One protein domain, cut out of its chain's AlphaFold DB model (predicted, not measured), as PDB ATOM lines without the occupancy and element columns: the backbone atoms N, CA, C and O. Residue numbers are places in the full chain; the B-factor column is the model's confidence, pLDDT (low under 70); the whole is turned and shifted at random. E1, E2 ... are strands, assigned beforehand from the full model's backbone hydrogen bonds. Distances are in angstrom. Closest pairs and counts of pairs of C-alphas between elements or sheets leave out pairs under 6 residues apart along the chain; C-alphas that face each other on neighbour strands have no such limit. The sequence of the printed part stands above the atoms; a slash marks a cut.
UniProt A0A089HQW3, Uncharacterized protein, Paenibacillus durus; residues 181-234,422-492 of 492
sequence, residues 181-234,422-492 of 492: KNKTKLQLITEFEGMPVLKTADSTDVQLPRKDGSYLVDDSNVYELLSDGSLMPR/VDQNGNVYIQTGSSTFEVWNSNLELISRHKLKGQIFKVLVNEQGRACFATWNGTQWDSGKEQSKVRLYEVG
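What this domain is: This is residues 181 to 234 and 422 to 492 of the 492 residues of an uncharacterized protein of Paenibacillus durus (UniProt A0A089HQW3). Three antiparallel sheets stand in a row along the longest axis: a strongly twisted sheet of four strands, E1, E10, E9 and E8, in the middle, the small sheet E2, E3, E4 toward one end, and the sheet E5, E6, E7 toward the other. The sheets come near each other at few points, and two long loops, residues 208 to 221 and 473 to 484, reach away from the middle. The printed part has 125 residues with ten named strands, E1 to E10 in order along the chain, and no named helix. The class is all strand, though under half of the residues, 54, are in named elements. The whole is compact, with a radius of gyration of the C-alphas of 15.4 A, and elongated, spanning 50 by 31 by 23 A.

How they stand to each other: In the largest sheet, E10, residues 485 to 491, is the antiparallel neighbour of edge strand E1, residues 186 to 193, with N 189 and O 488 2.8 A apart. On its other side, E10 has E9, residues 467 to 472, with N 469 and O 489 2.7 A apart. E9 forms a hairpin with the other edge strand, E8, residues 455 to 461, with N 455 and O 472 2.7 A apart. E5, residues 428 to 432, E6, residues 436 to 440, and E7, residues 446 to 451, form a meander, each strand the antiparallel neighbour of the one before, with N 430 and O 438 2.8 A apart and N 439 and O 448 2.8 A apart. The closest C-alphas of E6 and E8 are those of Thr 436 and Ile 456, 7.7 A apart. E2, residues 205 to 207, E3, residues 222 to 225, and E4, residues 231 to 233, form another meander, with N 206 and O 223 2.8 A apart and N 224 and O 232 2.8 A apart. E2 and E10 are only just apart, at 8.1 A. E8, E9 and E10 form a third meander.

Where its parts are: E1 begins with C-alpha 186 at (92.787, 134.524, 165.799), measures 20.7 A and bends by 53 degrees at residue 189. E10 measures 19.6 A, E8 18.0 A and E9 16.6 A. E7, 14.4 A, begins at (99.082, 148.760, 162.883), and E10 ends with C-alpha 491 at (93.159, 134.968, 161.043).

The domain as a whole: The C-alphas farthest apart are those of Asp 212 and Asn 443, 51.6 A. Residues 235 to 421 are not printed, and C-alphas 234 and 422 are 27.9 A apart across this cut. The links E1 to E2, E2 to E3 and E9 to E10 are long. The mean pLDDT of the printed part is 87.9; residues 199 to 202, 216 to 217, 219 and 474 to 482 are under 70.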
ATOM      1  N   LYS A 181      93.878 147.578 170.120       93.12
ATOM      2  CA  LYS A 181      92.828 146.565 170.182       93.12
ATOM      3  C   LYS A 181      92.825 145.823 168.857       93.12
ATOM      4  O   LYS A 181      92.599 146.451 167.825       93.12
ATOM      5  N   ASN A 182      93.042 144.513 168.905       96.12
ATOM      6  CA  ASN A 182      93.046 143.671 167.714       96.12
ATOM      7  C   ASN A 182      91.716 143.791 166.963       96.12
ATOM      8  O   ASN A 182      90.654 143.514 167.522       96.12
ATOM      9  N   LYS A 183      91.794 144.230 165.705       96.88
ATOM     10  CA  LYS A 183      90.659 144.262 164.775       96.88
ATOM     11  C   LYS A 183      90.420 142.910 164.102       96.88
ATOM     12  O   LYS A 183      89.297 142.662 163.680       96.88
ATOM     13  N   THR A 184      91.437 142.055 164.036       96.25
ATOM     14  CA  THR A 184      91.322 140.678 163.542       96.25
ATOM     15  C   THR A 184      91.186 139.689 164.694       96.25
ATOM     16  O   THR A 184      91.627 139.943 165.823       96.25
ATOM     17  N   LYS A 185      90.558 138.548 164.417       96.81
ATOM     18  CA  LYS A 185      90.410 137.440 165.362       96.81
ATOM     19  C   LYS A 185      91.337 136.306 164.969       96.81
ATOM     20  O   LYS A 185      91.473 135.984 163.799       96.81
ATOM     21  N   LEU A 186      91.939 135.690 165.975       96.75
ATOM     22  CA  LEU A 186      92.787 134.524 165.799       96.75
ATOM     23  C   LEU A 186      92.040 133.280 166.282       96.75
ATOM     24  O   LEU A 186      91.551 133.256 167.415       96.75
ATOM     25  N   GLN A 187      91.982 132.248 165.448       97.81
ATOM     26  CA  GLN A 187      91.363 130.967 165.769       97.81
ATOM     27  C   GLN A 187      92.395 129.846 165.649       97.81
ATOM     28  O   GLN A 187      93.002 129.676 164.600       97.81
ATOM     29  N   LEU A 188      92.581 129.054 166.706       98.12
ATOM     30  CA  LEU A 188      93.348 127.809 166.617       98.12
ATOM     31  C   LEU A 188      92.519 126.778 165.836       98.12
ATOM     32  O   LEU A 188      91.412 126.442 166.257       98.12
ATOM     33  N   ILE A 189      93.056 126.298 164.717       98.25
ATOM     34  CA  ILE A 189      92.420 125.313 163.835       98.25
ATOM     35  C   ILE A 189      92.775 123.896 164.273       98.25
ATOM     36  O   ILE A 189      91.890 123.079 164.511       98.25
ATOM     37  N   THR A 190      94.071 123.615 164.434       98.06
ATOM     38  CA  THR A 190      94.566 122.305 164.872       98.06
ATOM     39  C   THR A 190      95.797 122.443 165.766       98.06
ATOM     40  O   THR A 190      96.553 123.411 165.661       98.06
ATOM     41  N   GLU A 191      95.994 121.470 166.653       97.25
ATOM     42  CA  GLU A 191      97.207 121.268 167.447       97.25
ATOM     43  C   GLU A 191      97.494 119.764 167.492       97.25
ATOM     44  O   GLU A 191      96.623 118.980 167.873       97.25
ATOM     45  N   PHE A 192      98.709 119.361 167.132       95.06
ATOM     46  CA  PHE A 192      99.133 117.962 167.162       95.06
ATOM     47  C   PHE A 192     100.620 117.839 167.500       95.06
ATOM     48  O   PHE A 192     101.380 118.804 167.418       95.06
ATOM     49  N   GLU A 193     101.028 116.644 167.920       93.00
ATOM     50  CA  GLU A 193     102.433 116.333 168.167       93.00
ATOM     51  C   GLU A 193     103.175 116.150 166.834       93.00
ATOM     52  O   GLU A 193     102.757 115.358 165.992       93.00
ATOM     53  N   GLY A 194     104.254 116.902 166.627       91.31
ATOM     54  CA  GLY A 194     105.031 116.889 165.392       91.31
ATOM     55  C   GLY A 194     106.154 117.925 165.385       91.31
ATOM     56  O   GLY A 194     106.258 118.749 166.296       91.31
ATOM     57  N   MET A 195     106.987 117.894 164.348       89.69
ATOM     58  CA  MET A 195     108.125 118.798 164.139       89.69
ATOM     59  C   MET A 195     108.175 119.247 162.671       89.69
ATOM     60  O   MET A 195     107.979 118.405 161.800       89.69
ATOM     61  N   PRO A 196     108.440 120.524 162.350       89.88
ATOM     62  CA  PRO A 196     108.624 120.956 160.968       89.88
ATOM     63  C   PRO A 196     109.850 120.285 160.338       89.88
ATOM     64  O   PRO A 196     110.909 120.175 160.955       89.88
ATOM     65  N   VAL A 197     109.716 119.862 159.085       86.00
ATOM     66  CA  VAL A 197     110.813 119.316 158.283       86.00
ATOM     67  C   VAL A 197     111.451 120.468 157.516       86.00
ATOM     68  O   VAL A 197     110.991 120.866 156.449       86.00
ATOM     69  N   LEU A 198     112.530 121.023 158.065       71.81
ATOM     70  CA  LEU A 198     113.235 122.190 157.519       71.81
ATOM     71  C   LEU A 198     114.118 121.827 156.305       71.81
ATOM     72  O   LEU A 198     115.320 122.079 156.301       71.81
ATOM     73  N   LYS A 199     113.541 121.185 155.280       69.00
ATOM     74  CA  LYS A 199     114.254 120.808 154.043       69.00
ATOM     75  C   LYS A 199     114.364 121.959 153.045       69.00
ATOM     76  O   LYS A 199     115.358 122.054 152.332       69.00
ATOM     77  N   THR A 200     113.344 122.813 152.977       65.38
ATOM     78  CA  THR A 200     113.300 123.982 152.092       65.38
ATOM     79  C   THR A 200     112.649 125.151 152.825       65.38
ATOM     80  O   THR A 200     111.817 124.941 153.709       65.38
ATOM     81  N   ALA A 201     113.002 126.384 152.449       61.88
ATOM     82  CA  ALA A 201     112.418 127.598 153.034       61.88
ATOM     83  C   ALA A 201     110.888 127.674 152.854       61.88
ATOM     84  O   ALA A 201     110.204 128.360 153.614       61.88
ATOM     85  N   ASP A 202     110.352 126.938 151.872       69.44
ATOM     86  CA  ASP A 202     108.937 126.934 151.525       69.44
ATOM     87  C   ASP A 202     108.150 125.693 151.951       69.44
ATOM     88  O   ASP A 202     106.937 125.647 151.725       69.44
ATOM     89  N   SER A 203     108.789 124.719 152.591       79.88
ATOM     90  CA  SER A 203     108.105 123.499 153.004       79.88
ATOM     91  C   SER A 203     107.071 123.772 154.106       79.88
ATOM     92  O   SER A 203     107.312 124.502 155.068       79.88
ATOM     93  N   THR A 204     105.891 123.177 153.952       86.50
ATOM     94  CA  THR A 204     104.853 123.048 154.988       86.50
ATOM     95  C   THR A 204     104.922 121.669 155.647       86.50
ATOM     96  O   THR A 204     103.999 121.265 156.355       86.50
ATOM     97  N   ASP A 205     105.992 120.919 155.384       91.06
ATOM     98  CA  ASP A 205     106.092 119.534 155.790       91.06
ATOM     99  C   ASP A 205     106.370 119.433 157.289       91.06
ATOM    100  O   ASP A 205     107.168 120.173 157.873       91.06
ATOM    101  N   VAL A 206     105.710 118.471 157.912       91.69
ATOM    102  CA  VAL A 206     105.822 118.143 159.322       91.69
ATOM    103  C   VAL A 206     106.075 116.652 159.467       91.69
ATOM    104  O   VAL A 206     105.481 115.823 158.779       91.69
ATOM    105  N   GLN A 207     106.971 116.299 160.374       90.50
ATOM    106  CA  GLN A 207     107.234 114.934 160.774       90.50
ATOM    107  C   GLN A 207     106.429 114.623 162.033       90.50
ATOM    108  O   GLN A 207     106.531 115.334 163.035       90.50
ATOM    109  N   LEU A 208     105.637 113.557 161.982       91.25
ATOM    110  CA  LEU A 208     104.944 113.030 163.156       91.25
ATOM    111  C   LEU A 208     105.862 112.070 163.931       91.25
ATOM    112  O   LEU A 208     106.684 111.386 163.311       91.25
ATOM    113  N   PRO A 209     105.720 111.972 165.266       88.25
ATOM    114  CA  PRO A 209     106.479 111.005 166.049       88.25
ATOM    115  C   PRO A 209     106.136 109.575 165.620       88.25
ATOM    116  O   PRO A 209     105.007 109.251 165.239       88.25
ATOM    117  N   ARG A 210     107.112 108.678 165.738       83.62
ATOM    118  CA  ARG A 210     106.878 107.239 165.592       83.62
ATOM    119  C   ARG A 210     106.039 106.695 166.748       83.62
ATOM    120  O   ARG A 210     105.842 107.343 167.772       83.62
ATOM    121  N   LYS A 211     105.601 105.436 166.626       85.25
ATOM    122  CA  LYS A 211     104.870 104.725 167.697       85.25
ATOM    123  C   LYS A 211     105.639 104.647 169.022       85.25
ATOM    124  O   LYS A 211     105.010 104.485 170.061       85.25
ATOM    125  N   ASP A 212     106.968 104.721 168.982       82.56
ATOM    126  CA  ASP A 212     107.841 104.740 170.162       82.56
ATOM    127  C   ASP A 212     108.111 106.161 170.700       82.56
ATOM    128  O   ASP A 212     108.868 106.314 171.656       82.56
ATOM    129  N   GLY A 213     107.498 107.192 170.106       80.94
ATOM    130  CA  GLY A 213     107.685 108.599 170.460       80.94
ATOM    131  C   GLY A 213     108.947 109.240 169.875       80.94
ATOM    132  O   GLY A 213     109.183 110.421 170.110       80.94
ATOM    133  N   SER A 214     109.767 108.498 169.122       79.06
ATOM    134  CA  SER A 214     111.001 109.032 168.543       79.06
ATOM    135  C   SER A 214     110.762 109.809 167.244       79.06
ATOM    136  O   SER A 214     109.901 109.465 166.428       79.06
ATOM    137  N   TYR A 215     111.588 110.836 167.039       74.88
ATOM    138  CA  TYR A 215     111.758 111.552 165.776       74.88
ATOM    139  C   TYR A 215     113.093 111.116 165.178       74.88
ATOM    140  O   TYR A 215     114.125 111.752 165.382       74.88
ATOM    141  N   LEU A 216     113.115 109.961 164.521       69.38
ATOM    142  CA  LEU A 216     114.281 109.588 163.729       69.38
ATOM    143  C   LEU A 216     114.217 110.350 162.410       69.38
ATOM    144  O   LEU A 216     113.165 110.381 161.777       69.38
ATOM    145  N   VAL A 217     115.336 110.954 162.012       64.12
ATOM    146  CA  VAL A 217     115.481 111.653 160.728       64.12
ATOM    147  C   VAL A 217     115.530 110.612 159.612       64.12
ATOM    148  O   VAL A 217     116.576 110.307 159.049       64.12
ATOM    149  N   ASP A 218     114.392 110.001 159.334       70.31
ATOM    150  CA  ASP A 218     114.130 109.365 158.063       70.31
ATOM    151  C   ASP A 218     112.827 109.911 157.490       70.31
ATOM    152  O   ASP A 218     111.977 110.449 158.198       70.31
ATOM    153  N   ASP A 219     112.667 109.776 156.182       69.19
ATOM    154  CA  ASP A 219     111.500 110.296 155.466       69.19
ATOM    155  C   ASP A 219     110.238 109.451 155.695       69.19
ATOM    156  O   ASP A 219     109.305 109.454 154.890       69.19
ATOM    157  N   SER A 220     110.198 108.685 156.789       72.69
ATOM    158  CA  SER A 220     108.982 108.044 157.263       72.69
ATOM    159  C   SER A 220     108.178 109.042 158.105       72.69
ATOM    160  O   SER A 220     108.726 109.809 158.895       72.69
ATOM    161  N   ASN A 221     106.853 109.039 157.938       84.31
ATOM    162  CA  ASN A 221     105.920 109.913 158.664       84.31
ATOM    163  C   ASN A 221     106.075 111.422 158.394       84.31
ATOM    164  O   ASN A 221     105.794 112.226 159.284       84.31
ATOM    165  N   VAL A 222     106.480 111.806 157.181       88.50
ATOM    166  CA  VAL A 222     106.447 113.202 156.724       88.50
ATOM    167  C   VAL A 222     105.113 113.491 156.032       88.50
ATOM    168  O   VAL A 222     104.685 112.755 155.139       88.50
ATOM    169  N   TYR A 223     104.458 114.569 156.448       92.44
ATOM    170  CA  TYR A 223     103.163 115.006 155.942       92.44
ATOM    171  C   TYR A 223     103.221 116.479 155.565       92.44
ATOM    172  O   TYR A 223     103.829 117.269 156.272       92.44
ATOM    173  N   GLU A 224     102.542 116.859 154.496       92.81
ATOM    174  CA  GLU A 224     102.276 118.249 154.159       92.81
ATOM    175  C   GLU A 224     101.151 118.784 155.057       92.81
ATOM    176  O   GLU A 224     100.059 118.206 155.091       92.81
ATOM    177  N   LEU A 225     101.406 119.872 155.790       95.69
ATOM    178  CA  LEU A 225     100.372 120.586 156.539       95.69
ATOM    179  C   LEU A 225      99.567 121.480 155.593       95.69
ATOM    180  O   LEU A 225     100.117 122.402 154.982       95.69
ATOM    181  N   LEU A 226      98.261 121.230 155.504       95.88
ATOM    182  CA  LEU A 226      97.337 122.010 154.684       95.88
ATOM    183  C   LEU A 226      96.717 123.173 155.472       95.88
ATOM    184  O   LEU A 226      96.743 123.215 156.704       95.88
ATOM    185  N   SER A 227      96.155 124.148 154.752       96.06
ATOM    186  CA  SER A 227      95.593 125.382 155.326       96.06
ATOM    187  C   SER A 227      94.331 125.171 156.170       96.06
ATOM    188  O   SER A 227      93.995 126.043 156.971       96.06
ATOM    189  N   ASP A 228      93.675 124.017 156.045       96.75
ATOM    190  CA  ASP A 228      92.555 123.575 156.883       96.75
ATOM    191  C   ASP A 228      93.004 122.788 158.134       96.75
ATOM    192  O   ASP A 228      92.177 122.375 158.947       96.75
ATOM    193  N   GLY A 229      94.315 122.585 158.308       96.75
ATOM    194  CA  GLY A 229      94.903 121.831 159.413       96.75
ATOM    195  C   GLY A 229      94.962 120.319 159.199       96.75
ATOM    196  O   GLY A 229      95.411 119.609 160.102       96.75
ATOM    197  N   SER A 230      94.531 119.813 158.043       97.06
ATOM    198  CA  SER A 230      94.706 118.407 157.688       97.06
ATOM    199  C   SER A 230      96.150 118.103 157.263       97.06
ATOM    200  O   SER A 230      96.945 118.997 156.958       97.06
ATOM    201  N   LEU A 231      96.501 116.816 157.298       96.12
ATOM    202  CA  LEU A 231      97.829 116.306 156.968       96.12
ATOM    203  C   LEU A 231      97.745 115.388 155.754       96.12
ATOM    204  O   LEU A 231      97.042 114.374 155.788       96.12
ATOM    205  N   MET A 232      98.499 115.709 154.705       92.69
ATOM    206  CA  MET A 232      98.592 114.882 153.505       92.69
ATOM    207  C   MET A 232      99.937 114.143 153.483       92.69
ATOM    208  O   MET A 232     100.974 114.799 153.531       92.69
ATOM    209  N   PRO A 233      99.978 112.798 153.415       89.38
ATOM    210  CA  PRO A 233     101.242 112.069 153.342       89.38
ATOM    211  C   PRO A 233     102.090 112.542 152.156       89.38
ATOM    212  O   PRO A 233     101.609 112.556 151.020       89.38
ATOM    213  N   ARG A 234     103.359 112.889 152.395       83.19
ATOM    214  CA  ARG A 234     104.304 113.155 151.306       83.19
ATOM    215  C   ARG A 234     104.792 111.827 150.737       83.19
ATOM    216  O   ARG A 234     105.287 110.969 151.467       83.19
ATOM    217  N   VAL A 422      99.818 139.342 152.178       96.94
ATOM    218  CA  VAL A 422      98.910 140.476 151.969       96.94
ATOM    219  C   VAL A 422      97.531 139.915 151.651       96.94
ATOM    220  O   VAL A 422      97.403 139.140 150.702       96.94
ATOM    221  N   ASP A 423      96.528 140.277 152.450       96.06
ATOM    222  CA  ASP A 423      95.158 139.814 152.226       96.06
ATOM    223  C   ASP A 423      94.431 140.629 151.143       96.06
ATOM    224  O   ASP A 423      94.903 141.658 150.665       96.06
ATOM    225  N   GLN A 424      93.237 140.175 150.767       94.31
ATOM    226  CA  GLN A 424      92.397 140.826 149.754       94.31
ATOM    227  C   GLN A 424      91.971 142.269 150.086       94.31
ATOM    228  O   GLN A 424      91.519 142.984 149.196       94.31
ATOM    229  N   ASN A 425      92.082 142.700 151.347       95.38
ATOM    230  CA  ASN A 425      91.788 144.076 151.757       95.38
ATOM    231  C   ASN A 425      93.043 144.967 151.719       95.38
ATOM    232  O   ASN A 425      92.984 146.118 152.155       95.38
ATOM    233  N   GLY A 426      94.179 144.433 151.260       95.75
ATOM    234  CA  GLY A 426      95.470 145.111 151.268       95.75
ATOM    235  C   GLY A 426      96.106 145.193 152.656       95.75
ATOM    236  O   GLY A 426      96.994 146.022 152.864       95.75
ATOM    237  N   ASN A 427      95.662 144.380 153.628       97.31
ATOM    238  CA  ASN A 427      96.350 144.323 154.914       97.31
ATOM    239  C   ASN A 427      97.606 143.461 154.798       97.31
ATOM    240  O   ASN A 427      97.555 142.329 154.318       97.31
ATOM    241  N   VAL A 428      98.713 143.975 155.315       97.50
ATOM    242  CA  VAL A 428     100.023 143.335 155.320       97.50
ATOM    243  C   VAL A 428     100.255 142.641 156.656       97.50
ATOM    244  O   VAL A 428     100.132 143.245 157.722       97.50
ATOM    245  N   TYR A 429     100.626 141.368 156.595       97.81
ATOM    246  CA  TYR A 429     100.974 140.548 157.747       97.81
ATOM    247  C   TYR A 429     102.492 140.518 157.869       97.81
ATOM    248  O   TYR A 429     103.188 140.074 156.953       97.81
ATOM    249  N   ILE A 430     102.994 140.999 158.998       95.88
ATOM    250  CA  ILE A 430     104.418 141.174 159.266       95.88
ATOM    251  C   ILE A 430     104.772 140.356 160.502       95.88
ATOM    252  O   ILE A 430     104.195 140.559 161.566       95.88
ATOM    253  N   GLN A 431     105.709 139.424 160.381       93.69
ATOM    254  CA  GLN A 431     106.292 138.743 161.532       93.69
ATOM    255  C   GLN A 431     107.238 139.701 162.250       93.69
ATOM    256  O   GLN A 431     108.090 140.309 161.610       93.69
ATOM    257  N   THR A 432     107.100 139.789 163.571       89.44
ATOM    258  CA  THR A 432     108.010 140.518 164.460       89.44
ATOM    259  C   THR A 432     108.543 139.528 165.493       89.44
ATOM    260  O   THR A 432     107.775 139.033 166.327       89.44
ATOM    261  N   GLY A 433     109.830 139.200 165.414       84.62
ATOM    262  CA  GLY A 433     110.444 138.113 166.180       84.62
ATOM    263  C   GLY A 433     109.890 136.721 165.853       84.62
ATOM    264  O   GLY A 433     109.204 136.504 164.853       84.62
ATOM    265  N   SER A 434     110.168 135.728 166.699       84.44
ATOM    266  CA  SER A 434     109.900 134.321 166.355       84.44
ATOM    267  C   SER A 434     108.418 133.920 166.401       84.44
ATOM    268  O   SER A 434     107.995 133.075 165.622       84.44
ATOM    269  N   SER A 435     107.607 134.503 167.288       89.75
ATOM    270  CA  SER A 435     106.248 134.013 167.614       89.75
ATOM    271  C   SER A 435     105.143 135.063 167.515       89.75
ATOM    272  O   SER A 435     103.991 134.784 167.851       89.75
ATOM    273  N   THR A 436     105.464 136.286 167.097       92.19
ATOM    274  CA  THR A 436     104.492 137.382 167.011       92.19
ATOM    275  C   THR A 436     104.335 137.813 165.565       92.19
ATOM    276  O   THR A 436     105.309 137.891 164.822       92.19
ATOM    277  N   PHE A 437     103.104 138.117 165.172       95.62
ATOM    278  CA  PHE A 437     102.851 138.830 163.932       95.62
ATOM    279  C   PHE A 437     101.944 140.031 164.173       95.62
ATOM    280  O   PHE A 437     101.155 140.101 165.124       95.62
ATOM    281  N   GLU A 438     102.073 140.985 163.275       96.19
ATOM    282  CA  GLU A 438     101.373 142.247 163.239       96.19
ATOM    283  C   GLU A 438     100.600 142.351 161.924       96.19
ATOM    284  O   GLU A 438     101.044 141.861 160.888       96.19
ATOM    285  N   VAL A 439      99.424 142.973 161.969       97.50
ATOM    286  CA  VAL A 439      98.583 143.226 160.797       97.50
ATOM    287  C   VAL A 439      98.509 144.725 160.596       97.50
ATOM    288  O   VAL A 439      98.035 145.449 161.475       97.50
ATOM    289  N   TRP A 440      98.968 145.173 159.442       97.12
ATOM    290  CA  TRP A 440      99.075 146.570 159.055       97.12
ATOM    291  C   TRP A 440      98.121 146.838 157.899       97.12
ATOM    292  O   TRP A 440      98.007 146.007 157.007       97.12
ATOM    293  N   ASN A 441      97.413 147.963 157.897       96.75
ATOM    294  CA  ASN A 441      96.596 148.333 156.738       96.75
ATOM    295  C   ASN A 441      97.461 148.936 155.611       96.75
ATOM    296  O   ASN A 441      98.659 149.169 155.778       96.75
ATOM    297  N   SER A 442      96.834 149.265 154.483       94.62
ATOM    298  CA  SER A 442      97.505 149.854 153.315       94.62
ATOM    299  C   SER A 442      98.105 151.251 153.535       94.62
ATOM    300  O   SER A 442      98.837 151.752 152.680       94.62
ATOM    301  N   ASN A 443      97.835 151.887 154.679       95.25
ATOM    302  CA  ASN A 443      98.449 153.151 155.101       95.25
ATOM    303  C   ASN A 443      99.605 152.939 156.093       95.25
ATOM    304  O   ASN A 443     100.058 153.893 156.722       95.25
ATOM    305  N   LEU A 444     100.063 151.695 156.270       95.19
ATOM    306  CA  LEU A 444     101.052 151.320 157.279       95.19
ATOM    307  C   LEU A 444     100.627 151.715 158.705       95.19
ATOM    308  O   LEU A 444     101.436 152.133 159.542       95.19
ATOM    309  N   GLU A 445      99.348 151.544 159.028       94.62
ATOM    310  CA  GLU A 445      98.842 151.647 160.395       94.62
ATOM    311  C   GLU A 445      98.651 150.250 160.983       94.62
ATOM    312  O   GLU A 445      97.962 149.403 160.411       94.62
ATOM    313  N   LEU A 446      99.231 150.017 162.160       95.31
ATOM    314  CA  LEU A 446      99.082 148.760 162.883       95.31
ATOM    315  C   LEU A 446      97.646 148.621 163.405       95.31
ATOM    316  O   LEU A 446      97.192 149.411 164.237       95.31
ATOM    317  N   ILE A 447      96.928 147.603 162.927       97.25
ATOM    318  CA  ILE A 447      95.526 147.353 163.282       97.25
ATOM    319  C   ILE A 447      95.329 146.140 164.190       97.25
ATOM    320  O   ILE A 447      94.312 146.073 164.880       97.25
ATOM    321  N   SER A 448      96.259 145.182 164.203       97.19
ATOM    322  CA  SER A 448      96.242 144.036 165.127       97.19
ATOM    323  C   SER A 448      97.646 143.518 165.414       97.19
ATOM    324  O   SER A 448      98.518 143.599 164.558       97.19
ATOM    325  N   ARG A 449      97.846 142.925 166.592       95.38
ATOM    326  CA  ARG A 449      99.079 142.247 166.997       95.38
ATOM    327  C   ARG A 449      98.744 140.971 167.757       95.38
ATOM    328  O   ARG A 449      97.989 140.997 168.731       95.38
ATOM    329  N   HIS A 450      99.325 139.854 167.336       95.19
ATOM    330  CA  HIS A 450      99.031 138.535 167.890       95.19
ATOM    331  C   HIS A 450     100.324 137.816 168.258       95.19
ATOM    332  O   HIS A 450     101.199 137.641 167.415       95.19
ATOM    333  N   LYS A 451     100.428 137.375 169.516       93.06
ATOM    334  CA  LYS A 451     101.504 136.496 169.990       93.06
ATOM    335  C   LYS A 451     100.994 135.057 170.007       93.06
ATOM    336  O   LYS A 451     100.016 134.755 170.694       93.06
ATOM    337  N   LEU A 452     101.640 134.189 169.242       93.69
ATOM    338  CA  LEU A 452     101.290 132.782 169.086       93.69
ATOM    339  C   LEU A 452     102.067 131.903 170.071       93.69
ATOM    340  O   LEU A 452     103.100 132.291 170.615       93.69
ATOM    341  N   LYS A 453     101.564 130.688 170.311       91.06
ATOM    342  CA  LYS A 453     102.321 129.669 171.054       91.06
ATOM    343  C   LYS A 453     103.305 128.975 170.113       91.06
ATOM    344  O   LYS A 453     102.872 128.200 169.259       91.06
ATOM    345  N   GLY A 454     104.598 129.202 170.322       88.62
ATOM    346  CA  GLY A 454     105.680 128.667 169.490       88.62
ATOM    347  C   GLY A 454     106.102 129.619 168.369       88.62
ATOM    348  O   GLY A 454     105.421 130.607 168.097       88.62
ATOM    349  N   GLN A 455     107.230 129.310 167.737       89.06
ATOM    350  CA  GLN A 455     107.786 130.036 166.602       89.06
ATOM    351  C   GLN A 455     106.948 129.807 165.343       89.06
ATOM    352  O   GLN A 455     106.562 128.675 165.055       89.06
ATOM    353  N   ILE A 456     106.683 130.871 164.589       92.94
ATOM    354  CA  ILE A 456     106.088 130.820 163.255       92.94
ATOM    355  C   ILE A 456     107.137 130.248 162.309       92.94
ATOM    356  O   ILE A 456     108.183 130.861 162.103       92.94
ATOM    357  N   PHE A 457     106.853 129.082 161.732       91.94
ATOM    358  CA  PHE A 457     107.732 128.471 160.733       91.94
ATOM    359  C   PHE A 457     107.152 128.565 159.320       91.94
ATOM    360  O   PHE A 457     107.907 128.522 158.352       91.94
ATOM    361  N   LYS A 458     105.826 128.721 159.180       93.69
ATOM    362  CA  LYS A 458     105.180 128.812 157.867       93.69
ATOM    363  C   LYS A 458     103.879 129.605 157.899       93.69
ATOM    364  O   LYS A 458     103.169 129.637 158.904       93.69
ATOM    365  N   VAL A 459     103.560 130.209 156.756       95.69
ATOM    366  CA  VAL A 459     102.280 130.863 156.489       95.69
ATOM    367  C   VAL A 459     101.649 130.222 155.265       95.69
ATOM    368  O   VAL A 459     102.286 130.051 154.227       95.69
ATOM    369  N   LEU A 460     100.401 129.820 155.442       95.56
ATOM    370  CA  LEU A 460      99.521 129.204 154.467       95.56
ATOM    371  C   LEU A 460      98.408 130.199 154.128       95.56
ATOM    372  O   LEU A 460      98.114 131.100 154.912       95.56
ATOM    373  N   VAL A 461      97.765 130.023 152.978       96.06
ATOM    374  CA  VAL A 461      96.570 130.787 152.603       96.06
ATOM    375  C   VAL A 461      95.457 129.789 152.316       96.06
ATOM    376  O   VAL A 461      95.661 128.842 151.555       96.06
ATOM    377  N   ASN A 462      94.311 129.942 152.976       96.19
ATOM    378  CA  ASN A 462      93.163 129.062 152.748       96.19
ATOM    379  C   ASN A 462      92.404 129.443 151.461       96.19
ATOM    380  O   ASN A 462      92.694 130.451 150.818       96.19
ATOM    381  N   GLU A 463      91.395 128.653 151.090       95.19
ATOM    382  CA  GLU A 463      90.586 128.891 149.879       95.19
ATOM    383  C   GLU A 463      89.840 130.238 149.884       95.19
ATOM    384  O   GLU A 463      89.466 130.749 148.832       95.19
ATOM    385  N   GLN A 464      89.632 130.835 151.062       95.25
ATOM    386  CA  GLN A 464      88.991 132.141 151.227       95.25
ATOM    387  C   GLN A 464      89.991 133.307 151.175       95.25
ATOM    388  O   GLN A 464      89.602 134.450 151.411       95.25
ATOM    389  N   GLY A 465      91.274 133.035 150.919       94.31
ATOM    390  CA  GLY A 465      92.325 134.051 150.912       94.31
ATOM    391  C   GLY A 465      92.751 134.517 152.307       94.31
ATOM    392  O   GLY A 465      93.350 135.583 152.425       94.31
ATOM    393  N   ARG A 466      92.429 133.768 153.372       96.00
ATOM    394  CA  ARG A 466      92.846 134.105 154.742       96.00
ATOM    395  C   ARG A 466      94.197 133.493 155.067       96.00
ATOM    396  O   ARG A 466      94.478 132.358 154.683       96.00
ATOM    397  N   ALA A 467      94.997 134.231 155.829       97.38
ATOM    398  CA  ALA A 467      96.281 133.758 156.319       97.38
ATOM    399  C   ALA A 467      96.108 132.734 157.454       97.38
ATOM    400  O   ALA A 467      95.416 132.997 158.445       97.38
ATOM    401  N   CYS A 468      96.805 131.606 157.329       98.06
ATOM    402  CA  CYS A 468      96.932 130.580 158.352       98.06
ATOM    403  C   CYS A 468      98.399 130.461 158.800       98.06
ATOM    404  O   CYS A 468      99.283 130.175 157.997       98.06
ATOM    405  N   PHE A 469      98.674 130.666 160.086       97.50
ATOM    406  CA  PHE A 469     100.015 130.664 160.675       97.50
ATOM    407  C   PHE A 469     100.305 129.319 161.325       97.50
ATOM    408  O   PHE A 469      99.657 128.950 162.309       97.50
ATOM    409  N   ALA A 470     101.287 128.599 160.788       96.88
ATOM    410  CA  ALA A 470     101.776 127.368 161.378       96.88
ATOM    411  C   ALA A 470     102.905 127.685 162.364       96.88
ATOM    412  O   ALA A 470     103.885 128.356 162.016       96.88
ATOM    413  N   THR A 471     102.763 127.212 163.602       95.31
ATOM    414  CA  THR A 471     103.762 127.410 164.650       95.31
ATOM    415  C   THR A 471     104.238 126.108 165.257       95.31
ATOM    416  O   THR A 471     103.538 125.094 165.245       95.31
ATOM    417  N   TRP A 472     105.435 126.155 165.824       92.12
ATOM    418  CA  TRP A 472     106.084 125.030 166.471       92.12
ATOM    419  C   TRP A 472     106.858 125.503 167.702       92.12
ATOM    420  O   TRP A 472     107.453 126.574 167.696       92.12
ATOM    421  N   ASN A 473     106.829 124.748 168.797       84.88
ATOM    422  CA  ASN A 473     107.499 125.111 170.055       84.88
ATOM    423  C   ASN A 473     108.978 124.677 170.147       84.88
ATOM    424  O   ASN A 473     109.549 124.782 171.228       84.88
ATOM    425  N   GLY A 474     109.601 124.263 169.038       69.88
ATOM    426  CA  GLY A 474     111.031 123.945 168.984       69.88
ATOM    427  C   GLY A 474     111.399 122.567 169.552       69.88
ATOM    428  O   GLY A 474     110.628 121.947 170.283       69.88
ATOM    429  N   THR A 475     112.620 122.105 169.253       52.09
ATOM    430  CA  THR A 475     113.314 121.003 169.957       52.09
ATOM    431  C   THR A 475     113.940 121.463 171.282       52.09
ATOM    432  O   THR A 475     114.425 120.643 172.056       52.09
ATOM    433  N   GLN A 476     113.889 122.770 171.554       48.09
ATOM    434  CA  GLN A 476     114.415 123.527 172.699       48.09
ATOM    435  C   GLN A 476     113.794 123.178 174.071       48.09
ATOM    436  O   GLN A 476     113.706 124.021 174.961       48.09
ATOM    437  N   TRP A 477     113.353 121.941 174.286       46.66
ATOM    438  CA  TRP A 477     112.941 121.447 175.601       46.66
ATOM    439  C   TRP A 477     113.753 120.208 175.972       46.66
ATOM    440  O   TRP A 477     113.229 119.116 176.187       46.66
ATOM    441  N   ASP A 478     115.048 120.442 176.188       41.62
ATOM    442  CA  ASP A 478     116.032 119.547 176.826       41.62
ATOM    443  C   ASP A 478     115.616 119.061 178.240       41.62
ATOM    444  O   ASP A 478     116.338 118.336 178.922       41.62
ATOM    445  N   SER A 479     114.425 119.442 178.719       43.03
ATOM    446  CA  SER A 479     113.832 118.899 179.942       43.03
ATOM    447  C   SER A 479     113.171 117.530 179.747       43.03
ATOM    448  O   SER A 479     112.798 116.909 180.744       43.03
ATOM    449  N   GLY A 480     112.982 117.071 178.499       47.47
ATOM    450  CA  GLY A 480     112.354 115.783 178.177       47.47
ATOM    451  C   GLY A 480     110.897 115.652 178.643       47.47
ATOM    452  O   GLY A 480     110.395 114.535 178.758       47.47
ATOM    453  N   LYS A 481     110.226 116.767 178.976       47.28
ATOM    454  CA  LYS A 481     108.901 116.767 179.626       47.28
ATOM    455  C   LYS A 481     107.745 117.274 178.769       47.28
ATOM    456  O   LYS A 481     106.606 116.956 179.100       47.28
ATOM    457  N   GLU A 482     107.995 118.028 177.701       57.16
ATOM    458  CA  GLU A 482     106.932 118.515 176.814       57.16
ATOM    459  C   GLU A 482     107.103 117.975 175.396       57.16
ATOM    460  O   GLU A 482     108.192 117.997 174.831       57.16
ATOM    461  N   GLN A 483     106.002 117.474 174.836       74.06
ATOM    462  CA  GLN A 483     105.938 116.990 173.462       74.06
ATOM    463  C   GLN A 483     106.087 118.158 172.477       74.06
ATOM    464  O   GLN A 483     105.504 119.233 172.669       74.06
ATOM    465  N   SER A 484     106.843 117.926 171.405       85.19
ATOM    466  CA  SER A 484     106.956 118.836 170.265       85.19
ATOM    467  C   SER A 484     105.586 118.996 169.606       85.19
ATOM    468  O   SER A 484     104.989 118.014 169.183       85.19
ATOM    469  N   LYS A 485     105.053 120.215 169.544       91.81
ATOM    470  CA  LYS A 485     103.693 120.505 169.080       91.81
ATOM    471  C   LYS A 485     103.695 121.474 167.913       91.81
ATOM    472  O   LYS A 485     104.176 122.601 168.044       91.81
ATOM    473  N   VAL A 486     103.046 121.059 166.833       94.56
ATOM    474  CA  VAL A 486     102.676 121.913 165.708       94.56
ATOM    475  C   VAL A 486     101.260 122.436 165.923       94.56
ATOM    476  O   VAL A 486     100.378 121.722 166.406       94.56
ATOM    477  N   ARG A 487     101.045 123.707 165.590       97.25
ATOM    478  CA  ARG A 487      99.746 124.379 165.667       97.25
ATOM    479  C   ARG A 487      99.480 125.118 164.376       97.25
ATOM    480  O   ARG A 487     100.412 125.649 163.785       97.25
ATOM    481  N   LEU A 488      98.213 125.218 164.000       98.06
ATOM    482  CA  LEU A 488      97.776 126.070 162.902       98.06
ATOM    483  C   LEU A 488      96.732 127.055 163.410       98.06
ATOM    484  O   LEU A 488      95.738 126.643 164.011       98.06
ATOM    485  N   TYR A 489      96.943 128.342 163.158       98.38
ATOM    486  CA  TYR A 489      95.999 129.399 163.500       98.38
ATOM    487  C   TYR A 489      95.482 130.085 162.242       98.38
ATOM    488  O   TYR A 489      96.289 130.467 161.411       98.38
ATOM    489  N   GLU A 490      94.180 130.315 162.128       98.06
ATOM    490  CA  GLU A 490      93.584 131.156 161.082       98.06
ATOM    491  C   GLU A 490      93.342 132.572 161.619       98.06
ATOM    492  O   GLU A 490      92.947 132.747 162.779       98.06
ATOM    493  N   VAL A 491      93.557 133.582 160.771       97.38
ATOM    494  CA  VAL A 491      93.159 134.968 161.043       97.38
ATOM    495  C   VAL A 491      91.893 135.320 160.268       97.38
ATOM    496  O   VAL A 491      91.835 135.127 159.054       97.38
ATOM    497  N   GLY A 492      90.895 135.867 160.966       92.81
ATOM    498  CA  GLY A 492      89.618 136.295 160.390       92.81
ATOM    499  C   GLY A 492      89.099 137.629 160.893       92.81
ATOM    500  O   GLY A 492      89.761 138.276 161.746       92.81
TER     501      GLY A 492